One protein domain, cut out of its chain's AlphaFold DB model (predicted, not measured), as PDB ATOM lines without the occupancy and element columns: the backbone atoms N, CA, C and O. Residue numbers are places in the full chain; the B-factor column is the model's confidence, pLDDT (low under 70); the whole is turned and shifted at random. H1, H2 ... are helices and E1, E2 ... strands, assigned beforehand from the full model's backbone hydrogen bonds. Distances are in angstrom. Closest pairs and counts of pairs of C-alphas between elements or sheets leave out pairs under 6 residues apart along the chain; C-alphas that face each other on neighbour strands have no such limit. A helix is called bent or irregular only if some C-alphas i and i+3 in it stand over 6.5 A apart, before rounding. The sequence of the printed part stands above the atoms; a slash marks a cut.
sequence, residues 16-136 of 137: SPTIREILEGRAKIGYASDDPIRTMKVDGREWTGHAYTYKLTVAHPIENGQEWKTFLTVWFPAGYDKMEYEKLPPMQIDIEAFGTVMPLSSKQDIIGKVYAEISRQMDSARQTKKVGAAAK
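Overview. This is residues 16 to 136 of the 137 residues of an uncharacterized protein of Candidatus Kuenenbacteria bacterium RIFCSPLOWO2_12_FULL_42_13 (UniProt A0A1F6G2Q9). A twisted sheet of five strands, with E1 and E2 sharply bent, has both helices over one face and no named helix over the other. The long H2 slants over that face and its last part, with residues 126 to 136 standing free, sticks out as an arm; the short H1 lies across E2, beside part of H2. The 121 printed residues hold two named helices and five named strands, along the chain H1 E1 E2 E3 E4 E5 H2, and the class is mixed, helices and strands. The sheet's order is E1 - E2 - E3 - E4 - E5, all antiparallel. The whole is only just compact, close to loose, with a radius of gyration of the C-alphas of 16.1 A and spans of 49 by 41 by 24 A.

Along the chain. H1, residues 16 to 23, begins at C-alpha 16 at (-32.559, -15.404, -7.774). E1 is residues 28 to 42, 28.6 A long, and bends by 95 degrees at residue 37. E2 is residues 45 to 59, 35.0 A long, and bends by 86 degrees at residue 48. E3 is residues 67 to 77, 31.5 A long, and ends at C-alpha 77 at (-41.953, -37.961, -3.584). E4 is residues 92 to 97 and E5 residues 100 to 103. H2, residues 108 to 134, is 39.2 A long and ends at C-alpha 134 at (-67.363, -15.178, 11.136).

Arrangement. The five strands form a meander, each the antiparallel neighbour of the one before, and each successive pair is a hairpin. In E1 and E2, N 35 and O 51 are 2.8 A apart, within hydrogen-bond range. So are N 54 and O 72 of E2 and E3, at 2.8 A, N 94 and O 73 of E4 and E3, at 2.9 A, and N 95 and O 102 of E4 and E5, at 2.8 A. E1 and E5 are the edge strands. H1 and H2 are on the same face, which gives two layers, helices on one face of a sheet. H1, at a height over the sheet of 9.0 A, lies over E2 and runs across the strands, at 85 degrees to E2 on the local plane; its closest C-alphas to E2 are those of Glu 21 and Val 58, 6.4 A. H2, at a height of 8.8 A, runs slantwise to the strands, at 41 degrees to E1 on the local plane; its closest C-alphas to E1 are those of Ile 118 and Ile 29, 6.8 A. H2 touches H1 with residues 113 to 118 alone, at a steep tilt of 41 degrees, the same way; the closest C-alphas are those of Leu 23 and Val 114, 6.2 A. In both helices every O i to N i+4 pair is within hydrogen-bond range.

Size, cuts and confidence. The C-alphas of Gly 44 and Lys 136 are the two farthest apart, 53.3 A. The printed part has no cut. The link E3 to E4, residues 78 to 91, is long. The mean pLDDT of the printed part is 84.5; residue 16, residue 61, residues 79 to 85 and residues 127 to 136 are under 70.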
ATOM      1  N   SER A  16     -32.897 -16.010  -9.070       69.44
ATOM      2  CA  SER A  16     -32.559 -15.404  -7.774       69.44
ATOM      3  C   SER A  16     -33.499 -14.249  -7.372       69.44
ATOM      4  O   SER A  16     -33.893 -14.210  -6.205       69.44
ATOM      5  N   PRO A  17     -33.920 -13.342  -8.284       80.69
ATOM      6  CA  PRO A  17     -34.959 -12.349  -7.996       80.69
ATOM      7  C   PRO A  17     -36.293 -12.970  -7.574       80.69
ATOM      8  O   PRO A  17     -36.876 -12.534  -6.588       80.69
ATOM      9  N   THR A  18     -36.745 -14.025  -8.258       86.19
ATOM     10  CA  THR A  18     -38.024 -14.686  -7.950       86.19
ATOM     11  C   THR A  18     -37.992 -15.351  -6.574       86.19
ATOM     12  O   THR A  18     -38.894 -15.147  -5.763       86.19
ATOM     13  N   ILE A  19     -36.917 -16.088  -6.268       88.94
ATOM     14  CA  ILE A  19     -36.693 -16.676  -4.937       88.94
ATOM     15  C   ILE A  19     -36.700 -15.582  -3.867       88.94
ATOM     16  O   ILE A  19     -37.344 -15.735  -2.833       88.94
ATOM     17  N   ARG A  20     -36.011 -14.464  -4.115       87.38
ATOM     18  CA  ARG A  20     -35.943 -13.344  -3.178       87.38
ATOM     19  C   ARG A  20     -37.313 -12.714  -2.928       87.38
ATOM     20  O   ARG A  20     -37.661 -12.509  -1.774       87.38
ATOM     21  N   GLU A  21     -38.089 -12.441  -3.973       90.00
ATOM     22  CA  GLU A  21     -39.449 -11.896  -3.854       90.00
ATOM     23  C   GLU A  21     -40.356 -12.814  -3.025       90.00
ATOM     24  O   GLU A  21     -41.131 -12.336  -2.195       90.00
ATOM     25  N   ILE A  22     -40.223 -14.135  -3.202       90.56
ATOM     26  CA  ILE A  22     -40.932 -15.114  -2.373       90.56
ATOM     27  C   ILE A  22     -40.470 -15.004  -0.923       90.56
ATOM     28  O   ILE A  22     -41.292 -14.736  -0.056       90.56
ATOM     29  N   LEU A  23     -39.169 -15.152  -0.656       90.62
ATOM     30  CA  LEU A  23     -38.614 -15.177   0.704       90.62
ATOM     31  C   LEU A  23     -38.791 -13.858   1.472       90.62
ATOM     32  O   LEU A  23     -38.878 -13.870   2.695       90.62
ATOM     33  N   GLU A  24     -38.853 -12.724   0.775       89.12
ATOM     34  CA  GLU A  24     -39.142 -11.412   1.365       89.12
ATOM     35  C   GLU A  24     -40.655 -11.169   1.554       89.12
ATOM     36  O   GLU A  24     -41.050 -10.096   2.012       89.12
ATOM     37  N   GLY A  25     -41.509 -12.144   1.212       84.88
ATOM     38  CA  GLY A  25     -42.965 -12.078   1.372       84.88
ATOM     39  C   GLY A  25     -43.656 -11.098   0.422       84.88
ATOM     40  O   GLY A  25     -44.791 -10.694   0.673       84.88
ATOM     41  N   ARG A  26     -42.971 -10.680  -0.647       88.00
ATOM     42  CA  ARG A  26     -43.480  -9.731  -1.648       88.00
ATOM     43  C   ARG A  26     -44.211 -10.421  -2.794       88.00
ATOM     44  O   ARG A  26     -45.072  -9.812  -3.429       88.00
ATOM     45  N   ALA A  27     -43.913 -11.697  -3.022       92.00
ATOM     46  CA  ALA A  27     -44.668 -12.532  -3.939       92.00
ATOM     47  C   ALA A  27     -46.110 -12.728  -3.452       92.00
ATOM     48  O   ALA A  27     -46.343 -13.015  -2.277       92.00
ATOM     49  N   LYS A  28     -47.073 -12.657  -4.375       94.06
ATOM     50  CA  LYS A  28     -48.452 -13.098  -4.129       94.06
ATOM     51  C   LYS A  28     -48.576 -14.550  -4.568       94.06
ATOM     52  O   LYS A  28     -48.365 -14.857  -5.744       94.06
ATOM     53  N   ILE A  29     -48.942 -15.424  -3.636       94.50
ATOM     54  CA  ILE A  29     -49.050 -16.863  -3.876       94.50
ATOM     55  C   ILE A  29     -50.494 -17.304  -3.649       94.50
ATOM     56  O   ILE A  29     -51.105 -17.003  -2.623       94.50
ATOM     57  N   GLY A  30     -51.060 -18.009  -4.626       93.88
ATOM     58  CA  GLY A  30     -52.415 -18.541  -4.550       93.88
ATOM     59  C   GLY A  30     -52.469 -19.991  -4.996       93.88
ATOM     60  O   GLY A  30     -51.824 -20.368  -5.965       93.88
ATOM     61  N   TYR A  31     -53.273 -20.808  -4.322       93.50
ATOM     62  CA  TYR A  31     -53.510 -22.184  -4.751       93.50
ATOM     63  C   TYR A  31     -54.118 -22.238  -6.160       93.50
ATOM     64  O   TYR A  31     -55.047 -21.480  -6.460       93.50
ATOM     65  N   ALA A  32     -53.603 -23.130  -7.006       94.62
ATOM     66  CA  ALA A  32     -54.145 -23.390  -8.335       94.62
ATOM     67  C   ALA A  32     -54.813 -24.766  -8.399       94.62
ATOM     68  O   ALA A  32     -56.012 -24.846  -8.666       94.62
ATOM     69  N   SER A  33     -54.045 -25.821  -8.142       95.06
ATOM     70  CA  SER A  33     -54.476 -27.213  -8.267       95.06
ATOM     71  C   SER A  33     -53.512 -28.143  -7.538       95.06
ATOM     72  O   SER A  33     -52.397 -27.749  -7.195       95.06
ATOM     73  N   ASP A  34     -53.918 -29.389  -7.362       94.69
ATOM     74  CA  ASP A  34     -53.089 -30.492  -6.906       94.69
ATOM     75  C   ASP A  34     -53.177 -31.658  -7.889       94.69
ATOM     76  O   ASP A  34     -54.166 -31.831  -8.601       94.69
ATOM     77  N   ASP A  35     -52.101 -32.429  -7.944       92.88
ATOM     78  CA  ASP A  35     -52.015 -33.690  -8.662       92.88
ATOM     79  C   ASP A  35     -51.508 -34.750  -7.674       92.88
ATOM     80  O   ASP A  35     -50.331 -34.727  -7.293       92.88
ATOM     81  N   PRO A  36     -52.386 -35.647  -7.193       88.44
ATOM     82  CA  PRO A  36     -52.018 -36.636  -6.189       88.44
ATOM     83  C   PRO A  36     -51.088 -37.724  -6.741       88.44
ATOM     84  O   PRO A  36     -50.487 -38.448  -5.952       88.44
ATOM     85  N   ILE A  37     -50.970 -37.874  -8.066       89.62
ATOM     86  CA  ILE A  37     -50.170 -38.930  -8.694       89.62
ATOM     87  C   ILE A  37     -49.405 -38.331  -9.877       89.62
ATOM     88  O   ILE A  37     -49.735 -38.545 -11.043       89.62
ATOM     89  N   ARG A  38     -48.326 -37.607  -9.563       89.44
ATOM     90  CA  ARG A  38     -47.404 -37.046 -10.551       89.44
ATOM     91  C   ARG A  38     -46.083 -37.799 -10.583       89.44
ATOM     92  O   ARG A  38     -45.346 -37.817  -9.594       89.44
ATOM     93  N   THR A  39     -45.748 -38.343 -11.748       88.94
ATOM     94  CA  THR A  39     -44.445 -38.966 -12.012       88.94
ATOM     95  C   THR A  39     -43.425 -37.923 -12.464       88.94
ATOM     96  O   THR A  39     -43.684 -37.142 -13.379       88.94
ATOM     97  N   MET A  40     -42.248 -37.914 -11.839       85.50
ATOM     98  CA  MET A  40     -41.108 -37.075 -12.215       85.50
ATOM     99  C   MET A  40     -39.852 -37.916 -12.423       85.50
ATOM    100  O   MET A  40     -39.619 -38.903 -11.721       85.50
ATOM    101  N   LYS A  41     -39.011 -37.495 -13.372       85.94
ATOM    102  CA  LYS A  41     -37.686 -38.081 -13.577       85.94
ATOM    103  C   LYS A  41     -36.659 -37.333 -12.729       85.94
ATOM    104  O   LYS A  41     -36.339 -36.186 -13.023       85.94
ATOM    105  N   VAL A  42     -36.128 -37.993 -11.705       81.94
ATOM    106  CA  VAL A  42     -35.089 -37.472 -10.804       81.94
ATOM    107  C   VAL A  42     -33.883 -38.404 -10.881       81.94
ATOM    108  O   VAL A  42     -34.032 -39.621 -10.765       81.94
ATOM    109  N   ASP A  43     -32.696 -37.851 -11.148       80.44
ATOM    110  CA  ASP A  43     -31.436 -38.601 -11.301       80.44
ATOM    111  C   ASP A  43     -31.528 -39.787 -12.277       80.44
ATOM    112  O   ASP A  43     -31.013 -40.882 -12.053       80.44
ATOM    113  N   GLY A  44     -32.239 -39.577 -13.388       82.56
ATOM    114  CA  GLY A  44     -32.400 -40.589 -14.431       82.56
ATOM    115  C   GLY A  44     -33.456 -41.659 -14.141       82.56
ATOM    116  O   GLY A  44     -33.698 -42.488 -15.017       82.56
ATOM    117  N   ARG A  45     -34.119 -41.624 -12.978       84.38
ATOM    118  CA  ARG A  45     -35.155 -42.585 -12.564       84.38
ATOM    119  C   ARG A  45     -36.514 -41.918 -12.402       84.38
ATOM    120  O   ARG A  45     -36.593 -40.754 -12.036       84.38
ATOM    121  N   GLU A  46     -37.578 -42.675 -12.633       88.31
ATOM    122  CA  GLU A  46     -38.950 -42.217 -12.408       88.31
ATOM    123  C   GLU A  46     -39.400 -42.470 -10.967       88.31
ATOM    124  O   GLU A  46     -39.195 -43.563 -10.415       88.31
ATOM    125  N   TRP A  47     -40.024 -41.443 -10.393       87.75
ATOM    126  CA  TRP A  47     -40.588 -41.414  -9.051       87.75
ATOM    127  C   TRP A  47     -41.996 -40.833  -9.094       87.75
ATOM    128  O   TRP A  47     -42.209 -39.781  -9.693       87.75
ATOM    129  N   THR A  48     -42.935 -41.489  -8.422       90.00
ATOM    130  CA  THR A  48     -44.309 -41.001  -8.257       90.00
ATOM    131  C   THR A  48     -44.404 -40.164  -6.985       90.00
ATOM    132  O   THR A  48     -43.742 -40.446  -5.987       90.00
ATOM    133  N   GLY A  49     -45.205 -39.108  -7.008       90.94
ATOM    134  CA  GLY A  49     -45.338 -38.188  -5.887       90.94
ATOM    135  C   GLY A  49     -46.588 -37.327  -5.960       90.94
ATOM    136  O   GLY A  49     -47.348 -37.403  -6.921       90.94
ATOM    137  N   HIS A  50     -46.788 -36.498  -4.941       93.81
ATOM    138  CA  HIS A  50     -47.844 -35.488  -4.917       93.81
ATOM    139  C   HIS A  50     -47.285 -34.171  -5.414       93.81
ATOM    140  O   HIS A  50     -46.238 -33.732  -4.940       93.81
ATOM    141  N   ALA A  51     -48.010 -33.495  -6.292       95.38
ATOM    142  CA  ALA A  51     -47.682 -32.150  -6.715       95.38
ATOM    143  C   ALA A  51     -48.765 -31.153  -6.318       95.38
ATOM    144  O   ALA A  51     -49.956 -31.425  -6.420       95.38
ATOM    145  N   TYR A  52     -48.334 -29.967  -5.906       96.12
ATOM    146  CA  TYR A  52     -49.200 -28.834  -5.611       96.12
ATOM    147  C   TYR A  52     -48.767 -27.652  -6.462       96.12
ATOM    148  O   TYR A  52     -47.630 -27.186  -6.356       96.12
ATOM    149  N   THR A  53     -49.681 -27.157  -7.283       96.38
ATOM    150  CA  THR A  53     -49.449 -26.028  -8.174       96.38
ATOM    151  C   THR A  53     -50.027 -24.755  -7.573       96.38
ATOM    152  O   THR A  53     -51.180 -24.700  -7.131       96.38
ATOM    153  N   TYR A  54     -49.232 -23.693  -7.603       96.38
ATOM    154  CA  TYR A  54     -49.555 -22.374  -7.087       96.38
ATOM    155  C   TYR A  54     -49.411 -21.333  -8.192       96.38
ATOM    156  O   TYR A  54     -48.425 -21.320  -8.923       96.38
ATOM    157  N   LYS A  55     -50.375 -20.420  -8.282       95.94
ATOM    158  CA  LYS A  55     -50.239 -19.163  -9.016       95.94
ATOM    159  C   LYS A  55     -49.264 -18.275  -8.258       95.94
ATOM    160  O   LYS A  55     -49.470 -18.011  -7.073       95.94
ATOM    161  N   LEU A  56     -48.249 -17.797  -8.957       94.38
ATOM    162  CA  LEU A  56     -47.249 -16.870  -8.459       94.38
ATOM    163  C   LEU A  56     -47.396 -15.537  -9.194       94.38
ATOM    164  O   LEU A  56     -47.513 -15.492 -10.415       94.38
ATOM    165  N   THR A  57     -47.387 -14.436  -8.451       94.12
ATOM    166  CA  THR A  57     -47.175 -13.094  -9.005       94.12
ATOM    167  C   THR A  57     -46.001 -12.451  -8.285       94.12
ATOM    168  O   THR A  57     -46.030 -12.323  -7.061       94.12
ATOM    169  N   VAL A  58     -44.978 -12.068  -9.042       91.31
ATOM    170  CA  VAL A  58     -43.737 -11.437  -8.564       91.31
ATOM    171  C   VAL A  58     -43.408 -10.222  -9.423       91.31
ATOM    172  O   VAL A  58     -43.992 -10.046 -10.490       91.31
ATOM    173  N   ALA A  59     -42.469  -9.384  -8.985       86.75
ATOM    174  CA  ALA A  59     -41.883  -8.386  -9.871       86.75
ATOM    175  C   ALA A  59     -41.255  -9.075 -11.093       86.75
ATOM    176  O   ALA A  59     -40.605 -10.118 -10.971       86.75
ATOM    177  N   HIS A  60     -41.469  -8.512 -12.278       81.44
ATOM    178  CA  HIS A  60     -40.936  -9.065 -13.508       81.44
ATOM    179  C   HIS A  60     -39.398  -8.998 -13.469       81.44
ATOM    180  O   HIS A  60     -38.837  -7.933 -13.207       81.44
ATOM    181  N   PRO A  61     -38.687 -10.118 -13.712       68.75
ATOM    182  CA  PRO A  61     -37.246 -10.208 -13.452       68.75
ATOM    183  C   PRO A  61     -36.394  -9.333 -14.385       68.75
ATOM    184  O   PRO A  61     -35.250  -9.030 -14.059       68.75
ATOM    185  N   ILE A  62     -36.948  -8.948 -15.540       73.88
ATOM    186  CA  ILE A  62     -36.273  -8.157 -16.582       73.88
ATOM    187  C   ILE A  62     -36.909  -6.760 -16.735       73.88
ATOM    188  O   ILE A  62     -36.225  -5.745 -16.654       73.88
ATOM    189  N   GLU A  63     -38.224  -6.692 -16.942       76.88
ATOM    190  CA  GLU A  63     -38.980  -5.450 -17.124       76.88
ATOM    191  C   GLU A  63     -39.346  -4.761 -15.798       76.88
ATOM    192  O   GLU A  63     -40.262  -5.163 -15.082       76.88
ATOM    193  N   ASN A  64     -38.643  -3.675 -15.470       78.62
ATOM    194  CA  ASN A  64     -38.879  -2.932 -14.234       78.62
ATOM    195  C   ASN A  64     -40.312  -2.363 -14.155       78.62
ATOM    196  O   ASN A  64     -40.826  -1.798 -15.118       78.62
ATOM    197  N   GLY A  65     -40.935  -2.474 -12.979       79.06
ATOM    198  CA  GLY A  65     -42.284  -1.966 -12.710       79.06
ATOM    199  C   GLY A  65     -43.426  -2.846 -13.226       79.06
ATOM    200  O   GLY A  65     -44.586  -2.510 -12.990       79.06
ATOM    201  N   GLN A  66     -43.126  -3.968 -13.886       86.50
ATOM    202  CA  GLN A  66     -44.140  -4.933 -14.302       86.50
ATOM    203  C   GLN A  66     -44.256  -6.095 -13.316       86.50
ATOM    204  O   GLN A  66     -43.293  -6.466 -12.649       86.50
ATOM    205  N   GLU A  67     -45.450  -6.678 -13.224       89.81
ATOM    206  CA  GLU A  67     -45.663  -7.947 -12.530       89.81
ATOM    207  C   GLU A  67     -45.519  -9.098 -13.531       89.81
ATOM    208  O   GLU A  67     -46.116  -9.083 -14.609       89.81
ATOM    209  N   TRP A  68     -44.787 -10.136 -13.145       89.56
ATOM    210  CA  TRP A  68     -44.756 -11.404 -13.851       89.56
ATOM    211  C   TRP A  68     -45.657 -12.420 -13.150       89.56
ATOM    212  O   TRP A  68     -45.531 -12.675 -11.948       89.56
ATOM    213  N   LYS A  69     -46.595 -12.985 -13.915       92.25
ATOM    214  CA  LYS A  69     -47.530 -14.023 -13.469       92.25
ATOM    215  C   LYS A  69     -47.093 -15.363 -14.037       92.25
ATOM    216  O   LYS A  69     -46.942 -15.498 -15.247       92.25
ATOM    217  N   THR A  70     -46.910 -16.338 -13.161       92.31
ATOM    218  CA  THR A  70     -46.411 -17.674 -13.500       92.31
ATOM    219  C   THR A  70     -46.987 -18.718 -12.535       92.31
ATOM    220  O   THR A  70     -47.799 -18.394 -11.663       92.31
ATOM    221  N   PHE A  71     -46.596 -19.977 -12.700       94.06
ATOM    222  CA  PHE A  71     -46.929 -21.088 -11.829       94.06
ATOM    223  C   PHE A  71     -45.677 -21.667 -11.171       94.06
ATOM    224  O   PHE A  71     -44.636 -21.834 -11.804       94.06
ATOM    225  N   LEU A  72     -45.816 -22.010  -9.892       94.69
ATOM    226  CA  LEU A  72     -44.883 -22.848  -9.147       94.69
ATOM    227  C   LEU A  72     -45.523 -24.205  -8.900       94.69
ATOM    228  O   LEU A  72     -46.672 -24.260  -8.469       94.69
ATOM    229  N   THR A  73     -44.781 -25.287  -9.098       96.06
ATOM    230  CA  THR A  73     -45.210 -26.639  -8.725       96.06
ATOM    231  C   THR A  73     -44.279 -27.179  -7.654       96.06
ATOM    232  O   THR A  73     -43.086 -27.314  -7.895       96.06
ATOM    233  N   VAL A  74     -44.813 -27.495  -6.478       96.56
ATOM    234  CA  VAL A  74     -44.081 -28.177  -5.403       96.56
ATOM    235  C   VAL A  74     -44.382 -29.664  -5.498       96.56
ATOM    236  O   VAL A  74     -45.546 -30.044  -5.380       96.56
ATOM    237  N   TRP A  75     -43.362 -30.495  -5.690       95.75
ATOM    238  CA  TRP A  75     -43.503 -31.946  -5.788       95.75
ATOM    239  C   TRP A  75     -42.851 -32.659  -4.603       95.75
ATOM    240  O   TRP A  75     -41.685 -32.424  -4.271       95.75
ATOM    241  N   PHE A  76     -43.618 -33.557  -3.990       93.38
ATOM    242  CA  PHE A  76     -43.219 -34.420  -2.889       93.38
ATOM    243  C   PHE A  76     -43.167 -35.865  -3.375       93.38
ATOM    244  O   PHE A  76     -44.205 -36.388  -3.783       93.38
ATOM    245  N   PRO A  77     -42.016 -36.541  -3.284       89.88
ATOM    246  CA  PRO A  77     -41.953 -37.961  -3.584       89.88
ATOM    247  C   PRO A  77     -42.840 -38.738  -2.619       89.88
ATOM    248  O   PRO A  77     -42.838 -38.482  -1.413       89.88
ATOM    249  N   ALA A  78     -43.565 -39.714  -3.149       84.31
ATOM    250  CA  ALA A  78     -44.393 -40.613  -2.370       84.31
ATOM    251  C   ALA A  78     -43.992 -42.062  -2.657       84.31
ATOM    252  O   ALA A  78     -43.635 -42.425  -3.777       84.31
ATOM    253  N   GLY A  79     -44.056 -42.910  -1.634       68.00
ATOM    254  CA  GLY A  79     -43.687 -44.324  -1.728       68.00
ATOM    255  C   GLY A  79     -44.727 -45.196  -2.434       68.00
ATOM    256  O   GLY A  79     -44.896 -46.339  -2.034       68.00
ATOM    257  N   TYR A  80     -45.457 -44.674  -3.428       60.34
ATOM    258  CA  TYR A  80     -46.573 -45.397  -4.051       60.34
ATOM    259  C   TYR A  80     -46.156 -46.701  -4.740       60.34
ATOM    260  O   TYR A  80     -46.959 -47.623  -4.767       60.34
ATOM    261  N   ASP A  81     -44.920 -46.791  -5.250       59.84
ATOM    262  CA  ASP A  81     -44.524 -47.874  -6.165       59.84
ATOM    263  C   ASP A  81     -43.152 -48.532  -5.905       59.84
ATOM    264  O   ASP A  81     -42.753 -49.395  -6.690       59.84
ATOM    265  N   LYS A  82     -42.375 -48.179  -4.860       57.09
ATOM    266  CA  LYS A  82     -41.014 -48.752  -4.685       57.09
ATOM    267  C   LYS A  82     -40.618 -49.126  -3.253       57.09
ATOM    268  O   LYS A  82     -41.007 -48.486  -2.284       57.09
ATOM    269  N   MET A  83     -39.840 -50.215  -3.211       57.22
ATOM    270  CA  MET A  83     -39.366 -51.039  -2.093       57.22
ATOM    271  C   MET A  83     -38.981 -50.266  -0.822       57.22
ATOM    272  O   MET A  83     -38.297 -49.249  -0.911       57.22
ATOM    273  N   GLU A  84     -39.296 -50.838   0.350       55.59
ATOM    274  CA  GLU A  84     -39.015 -50.338   1.720       55.59
ATOM    275  C   GLU A  84     -37.571 -49.855   1.990       55.59
ATOM    276  O   GLU A  84     -37.304 -49.244   3.023       55.59
ATOM    277  N   TYR A  85     -36.633 -50.106   1.074       61.19
ATOM    278  CA  TYR A  85     -35.202 -49.847   1.226       61.19
ATOM    279  C   TYR A  85     -34.665 -48.713   0.338       61.19
ATOM    280  O   TYR A  85     -33.513 -48.310   0.509       61.19
ATOM    281  N   GLU A  86     -35.447 -48.183  -0.610       70.81
ATOM    282  CA  GLU A  86     -34.990 -47.070  -1.450       70.81
ATOM    283  C   GLU A  86     -35.231 -45.720  -0.767       70.81
ATOM    284  O   GLU A  86     -36.352 -45.346  -0.423       70.81
ATOM    285  N   LYS A  87     -34.154 -44.941  -0.600       81.69
ATOM    286  CA  LYS A  87     -34.261 -43.565  -0.118       81.69
ATOM    287  C   LYS A  87     -34.973 -42.719  -1.175       81.69
ATOM    288  O   LYS A  87     -34.451 -42.550  -2.276       81.69
ATOM    289  N   LEU A  88     -36.127 -42.165  -0.809       85.69
ATOM    290  CA  LEU A  88     -36.868 -41.227  -1.651       85.69
ATOM    291  C   LEU A  88     -35.984 -40.029  -2.044       85.69
ATOM    292  O   LEU A  88     -35.173 -39.571  -1.225       85.69
ATOM    293  N   PRO A  89     -36.139 -39.492  -3.269       89.75
ATOM    294  CA  PRO A  89     -35.477 -38.255  -3.646       89.75
ATOM    295  C   PRO A  89     -35.968 -37.101  -2.757       89.75
ATOM    296  O   PRO A  89     -36.964 -37.227  -2.044       89.75
ATOM    297  N   PRO A  90     -35.276 -35.959  -2.749       91.69
ATOM    298  CA  PRO A  90     -35.758 -34.799  -2.018       91.69
ATOM    299  C   PRO A  90     -36.903 -34.091  -2.763       91.69
ATOM    300  O   PRO A  90     -37.055 -34.231  -3.979       91.69
ATOM    301  N   MET A  91     -37.665 -33.276  -2.025       93.19
ATOM    302  CA  MET A  91     -38.685 -32.370  -2.569       93.19
ATOM    303  C   MET A  91     -38.104 -31.479  -3.676       93.19
ATOM    304  O   MET A  91     -36.967 -31.004  -3.576       93.19
ATOM    305  N   GLN A  92     -38.908 -31.229  -4.708       93.31
ATOM    306  CA  GLN A  92     -38.573 -30.335  -5.816       93.31
ATOM    307  C   GLN A  92     -39.578 -29.183  -5.888       93.31
ATOM    308  O   GLN A  92     -40.740 -29.330  -5.503       93.31
ATOM    309  N   ILE A  93     -39.128 -28.035  -6.393       93.94
ATOM    310  CA  ILE A  93     -40.007 -26.932  -6.776       93.94
ATOM    311  C   ILE A  93     -39.627 -26.529  -8.188       93.94
ATOM    312  O   ILE A  93     -38.494 -26.109  -8.405       93.94
ATOM    313  N   ASP A  94     -40.577 -26.621  -9.107       92.56
ATOM    314  CA  ASP A  94     -40.427 -26.170 -10.486       92.56
ATOM    315  C   ASP A  94     -41.191 -24.863 -10.703       92.56
ATOM    316  O   ASP A  94     -42.209 -24.604 -10.053       92.56
ATOM    317  N   ILE A  95     -40.715 -24.048 -11.638       91.50
ATOM    318  CA  ILE A  95     -41.351 -22.809 -12.085       91.50
ATOM    319  C   ILE A  95     -41.555 -22.831 -13.597       91.50
ATOM    320  O   ILE A  95     -40.708 -23.326 -14.345       91.50
ATOM    321  N   GLU A  96     -42.675 -22.276 -14.051       90.81
ATOM    322  CA  GLU A  96     -42.943 -22.061 -15.472       90.81
ATOM    323  C   GLU A  96     -42.357 -20.715 -15.933       90.81
ATOM    324  O   GLU A  96     -42.971 -19.657 -15.805       90.81
ATOM    325  N   ALA A  97     -41.142 -20.729 -16.467       82.38
ATOM    326  CA  ALA A  97     -40.448 -19.547 -16.958       82.38
ATOM    327  C   ALA A  97     -40.431 -19.506 -18.488       82.38
ATOM    328  O   ALA A  97     -39.911 -20.413 -19.129       82.38
ATOM    329  N   PHE A  98     -40.984 -18.440 -19.079       75.69
ATOM    330  CA  PHE A  98     -40.884 -18.155 -20.520       75.69
ATOM    331  C   PHE A  98     -41.280 -19.338 -21.431       75.69
ATOM    332  O   PHE A  98     -40.617 -19.629 -22.422       75.69
ATOM    333  N   GLY A  99     -42.362 -20.043 -21.078       78.25
ATOM    334  CA  GLY A  99     -42.861 -21.203 -21.828       78.25
ATOM    335  C   GLY A  99     -42.122 -22.518 -21.553       78.25
ATOM    336  O   GLY A  99     -42.381 -23.508 -22.230       78.25
ATOM    337  N   THR A 100     -41.218 -22.545 -20.570       85.19
ATOM    338  CA  THR A 100     -40.468 -23.738 -20.154       85.19
ATOM    339  C   THR A 100     -40.683 -24.019 -18.668       85.19
ATOM    340  O   THR A 100     -40.790 -23.099 -17.865       85.19
ATOM    341  N   VAL A 101     -40.716 -25.296 -18.282       87.25
ATOM    342  CA  VAL A 101     -40.719 -25.712 -16.870       87.25
ATOM    343  C   VAL A 101     -39.293 -26.037 -16.447       87.25
ATOM    344  O   VAL A 101     -38.624 -26.838 -17.101       87.25
ATOM    345  N   MET A 102     -38.827 -25.425 -15.361       88.06
ATOM    346  CA  MET A 102     -37.472 -25.629 -14.849       88.06
ATOM    347  C   MET A 102     -37.419 -25.650 -13.317       88.06
ATOM    348  O   MET A 102     -38.246 -25.000 -12.676       88.06
ATOM    349  N   PRO A 103     -36.427 -26.336 -12.715       89.31
ATOM    350  CA  PRO A 103     -36.250 -26.346 -11.267       89.31
ATOM    351  C   PRO A 103     -35.954 -24.946 -10.740       89.31
ATOM    352  O   PRO A 103     -34.987 -24.321 -11.172       89.31
ATOM    353  N   LEU A 104     -36.728 -24.478  -9.762       89.12
ATOM    354  CA  LEU A 104     -36.552 -23.176  -9.114       89.12
ATOM    355  C   LEU A 104     -35.165 -23.051  -8.465       89.12
ATOM    356  O   LEU A 104     -34.542 -21.993  -8.502       89.12
ATOM    357  N   SER A 105     -34.672 -24.132  -7.856       87.50
ATOM    358  CA  SER A 105     -33.324 -24.210  -7.297       87.50
ATOM    359  C   SER A 105     -32.860 -25.659  -7.180       87.50
ATOM    360  O   SER A 105     -33.647 -26.546  -6.872       87.50
ATOM    361  N   SER A 106     -31.558 -25.890  -7.334       84.94
ATOM    362  CA  SER A 106     -30.919 -27.170  -7.001       84.94
ATOM    363  C   SER A 106     -30.511 -27.280  -5.524       84.94
ATOM    364  O   SER A 106     -30.132 -28.355  -5.060       84.94
ATOM    365  N   LYS A 107     -30.570 -26.176  -4.765       87.81
ATOM    366  CA  LYS A 107     -30.143 -26.116  -3.362       87.81
ATOM    367  C   LYS A 107     -31.313 -26.429  -2.426       87.81
ATOM    368  O   LYS A 107     -32.251 -25.643  -2.302       87.81
ATOM    369  N   GLN A 108     -31.239 -27.561  -1.729       88.00
ATOM    370  CA  GLN A 108     -32.324 -28.045  -0.867       88.00
ATOM    371  C   GLN A 108     -32.636 -27.134   0.332       88.00
ATOM    372  O   GLN A 108     -33.790 -27.032   0.744       88.00
ATOM    373  N   ASP A 109     -31.650 -26.403   0.858       88.75
ATOM    374  CA  ASP A 109     -31.880 -25.414   1.916       88.75
ATOM    375  C   ASP A 109     -32.710 -24.216   1.422       88.75
ATOM    376  O   ASP A 109     -33.540 -23.687   2.163       88.75
ATOM    377  N   ILE A 110     -32.528 -23.807   0.160       88.19
ATOM    378  CA  ILE A 110     -33.335 -22.758  -0.479       88.19
ATOM    379  C   ILE A 110     -34.750 -23.273  -0.737       88.19
ATOM    380  O   ILE A 110     -35.716 -22.600  -0.381       88.19
ATOM    381  N   ILE A 111     -34.872 -24.477  -1.301       91.38
ATOM    382  CA  ILE A 111     -36.157 -25.134  -1.569       91.38
ATOM    383  C   ILE A 111     -37.000 -25.250  -0.291       91.38
ATOM    384  O   ILE A 111     -38.175 -24.882  -0.292       91.38
ATOM    385  N   GLY A 112     -36.390 -25.654   0.828       90.81
ATOM    386  CA  GLY A 112     -37.064 -25.713   2.127       90.81
ATOM    387  C   GLY A 112     -37.576 -24.352   2.612       90.81
ATOM    388  O   GLY A 112     -38.717 -24.251   3.064       90.81
ATOM    389  N   LYS A 113     -36.776 -23.284   2.474       93.19
ATOM    390  CA  LYS A 113     -37.182 -21.917   2.857       93.19
ATOM    391  C   LYS A 113     -38.323 -21.387   1.989       93.19
ATOM    392  O   LYS A 113     -39.271 -20.811   2.516       93.19
ATOM    393  N   VAL A 114     -38.253 -21.611   0.676       93.69
ATOM    394  CA  VAL A 114     -39.311 -21.215  -0.267       93.69
ATOM    395  C   VAL A 114     -40.618 -21.928   0.073       93.69
ATOM    396  O   VAL A 114     -41.661 -21.284   0.170       93.69
ATOM    397  N   TYR A 115     -40.572 -23.240   0.313       94.81
ATOM    398  CA  TYR A 115     -41.766 -23.998   0.678       94.81
ATOM    399  C   TYR A 115     -42.376 -23.556   2.017       94.81
ATOM    400  O   TYR A 115     -43.602 -23.456   2.134       94.81
ATOM    401  N   ALA A 116     -41.542 -23.248   3.015       94.00
ATOM    402  CA  ALA A 116     -42.014 -22.725   4.296       94.00
ATOM    403  C   ALA A 116     -42.793 -21.411   4.114       94.00
ATOM    404  O   ALA A 116     -43.850 -21.226   4.719       94.00
ATOM    405  N   GLU A 117     -42.320 -20.532   3.233       94.19
ATOM    406  CA  GLU A 117     -42.982 -19.262   2.941       94.19
ATOM    407  C   GLU A 117     -44.281 -19.436   2.138       94.19
ATOM    408  O   GLU A 117     -45.297 -18.832   2.487       94.19
ATOM    409  N   ILE A 118     -44.303 -20.333   1.140       93.19
ATOM    410  CA  ILE A 118     -45.543 -20.735   0.445       93.19
ATOM    411  C   ILE A 118     -46.586 -21.205   1.468       93.19
ATOM    412  O   ILE A 118     -47.718 -20.720   1.478       93.19
ATOM    413  N   SER A 119     -46.190 -22.109   2.366       91.75
ATOM    414  CA  SER A 119     -47.066 -22.659   3.407       91.75
ATOM    415  C   SER A 119     -47.597 -21.563   4.334       91.75
ATOM    416  O   SER A 119     -48.807 -21.460   4.547       91.75
ATOM    417  N   ARG A 120     -46.718 -20.667   4.802       92.62
ATOM    418  CA  ARG A 120     -47.076 -19.537   5.671       92.62
ATOM    419  C   ARG A 120     -48.116 -18.618   5.027       92.62
ATOM    420  O   ARG A 120     -49.080 -18.218   5.691       92.62
ATOM    421  N   GLN A 121     -47.947 -18.276   3.748       90.56
ATOM    422  CA  GLN A 121     -48.905 -17.434   3.025       90.56
ATOM    423  C   GLN A 121     -50.251 -18.136   2.831       90.56
ATOM    424  O   GLN A 121     -51.305 -17.527   3.041       90.56
ATOM    425  N   MET A 122     -50.232 -19.428   2.495       88.81
ATOM    426  CA  MET A 122     -51.448 -20.219   2.313       88.81
ATOM    427  C   MET A 122     -52.252 -20.369   3.609       88.81
ATOM    428  O   MET A 122     -53.481 -20.240   3.591       88.81
ATOM    429  N   ASP A 123     -51.580 -20.573   4.740       86.94
ATOM    430  CA  ASP A 123     -52.229 -20.648   6.049       86.94
ATOM    431  C   ASP A 123     -52.796 -19.296   6.486       86.94
ATOM    432  O   ASP A 123     -53.944 -19.221   6.935       86.94
ATOM    433  N   SER A 124     -52.051 -18.211   6.263       75.44
ATOM    434  CA  SER A 124     -52.527 -16.847   6.530       75.44
ATOM    435  C   SER A 124     -53.796 -16.534   5.725       75.44
ATOM    436  O   SER A 124     -54.795 -16.066   6.275       75.44
ATOM    437  N   ALA A 125     -53.816 -16.881   4.433       73.50
ATOM    438  CA  ALA A 125     -54.984 -16.694   3.572       73.50
ATOM    439  C   ALA A 125     -56.207 -17.507   4.042       73.50
ATOM    440  O   ALA A 125     -57.346 -17.034   3.955       73.50
ATOM    441  N   ARG A 126     -55.997 -18.723   4.567       73.31
ATOM    442  CA  ARG A 126     -57.065 -19.545   5.163       73.31
ATOM    443  C   ARG A 126     -57.626 -18.913   6.437       73.31
ATOM    444  O   ARG A 126     -58.844 -18.921   6.622       73.31
ATOM    445  N   GLN A 127     -56.778 -18.350   7.296       65.62
ATOM    446  CA  GLN A 127     -57.207 -17.694   8.536       65.62
ATOM    447  C   GLN A 127     -58.028 -16.425   8.263       65.62
ATOM    448  O   GLN A 127     -59.117 -16.279   8.819       65.62
ATOM    449  N   THR A 128     -57.596 -15.569   7.332       64.06
ATOM    450  CA  THR A 128     -58.345 -14.356   6.947       64.06
ATOM    451  C   THR A 128     -59.742 -14.685   6.409       64.06
ATOM    452  O   THR A 128     -60.718 -14.019   6.757       64.06
ATOM    453  N   LYS A 129     -59.879 -15.762   5.619       65.62
ATOM    454  CA  LYS A 129     -61.190 -16.238   5.140       65.62
ATOM    455  C   LYS A 129     -62.106 -16.694   6.280       65.62
ATOM    456  O   LYS A 129     -63.301 -16.416   6.233       65.62
ATOM    457  N   LYS A 130     -61.568 -17.361   7.310       61.69
ATOM    458  CA  LYS A 130     -62.349 -17.787   8.486       61.69
ATOM    459  C   LYS A 130     -62.872 -16.594   9.290       61.69
ATOM    460  O   LYS A 130     -64.046 -16.588   9.649       61.69
ATOM    461  N   VAL A 131     -62.045 -15.572   9.521       63.12
ATOM    462  CA  VAL A 131     -62.449 -14.363  10.266       63.12
ATOM    463  C   VAL A 131     -63.491 -13.551   9.490       63.12
ATOM    464  O   VAL A 131     -64.511 -13.165  10.054       63.12
ATOM    465  N   GLY A 132     -63.304 -13.363   8.178       60.59
ATOM    466  CA  GLY A 132     -64.280 -12.660   7.335       60.59
ATOM    467  C   GLY A 132     -65.629 -13.381   7.201       60.59
ATOM    468  O   GLY A 132     -66.659 -12.728   7.050       60.59
ATOM    469  N   ALA A 133     -65.643 -14.715   7.287       59.59
ATOM    470  CA  ALA A 133     -66.875 -15.507   7.325       59.59
ATOM    471  C   ALA A 133     -67.577 -15.445   8.694       59.59
ATOM    472  O   ALA A 133     -68.804 -15.468   8.747       59.59
ATOM    473  N   ALA A 134     -66.818 -15.341   9.789       59.47
ATOM    474  CA  ALA A 134     -67.363 -15.178  11.136       59.47
ATOM    475  C   ALA A 134     -67.929 -13.767  11.378       59.47
ATOM    476  O   ALA A 134     -68.935 -13.631  12.060       59.47
ATOM    477  N   ALA A 135     -67.337 -12.730  10.776       58.22
ATOM    478  CA  ALA A 135     -67.771 -11.335  10.918       58.22
ATOM    479  C   ALA A 135     -69.036 -10.962  10.111       58.22
ATOM    480  O   ALA A 135     -69.517  -9.837  10.211       58.22
ATOM    481  N   LYS A 136     -69.562 -11.878   9.284       55.84
ATOM    482  CA  LYS A 136     -70.809 -11.703   8.513       55.84
ATOM    483  C   LYS A 136     -72.014 -12.443   9.118       55.84
ATOM    484  O   LYS A 136     -73.031 -12.566   8.437       55.84
TER     485      LYS A 136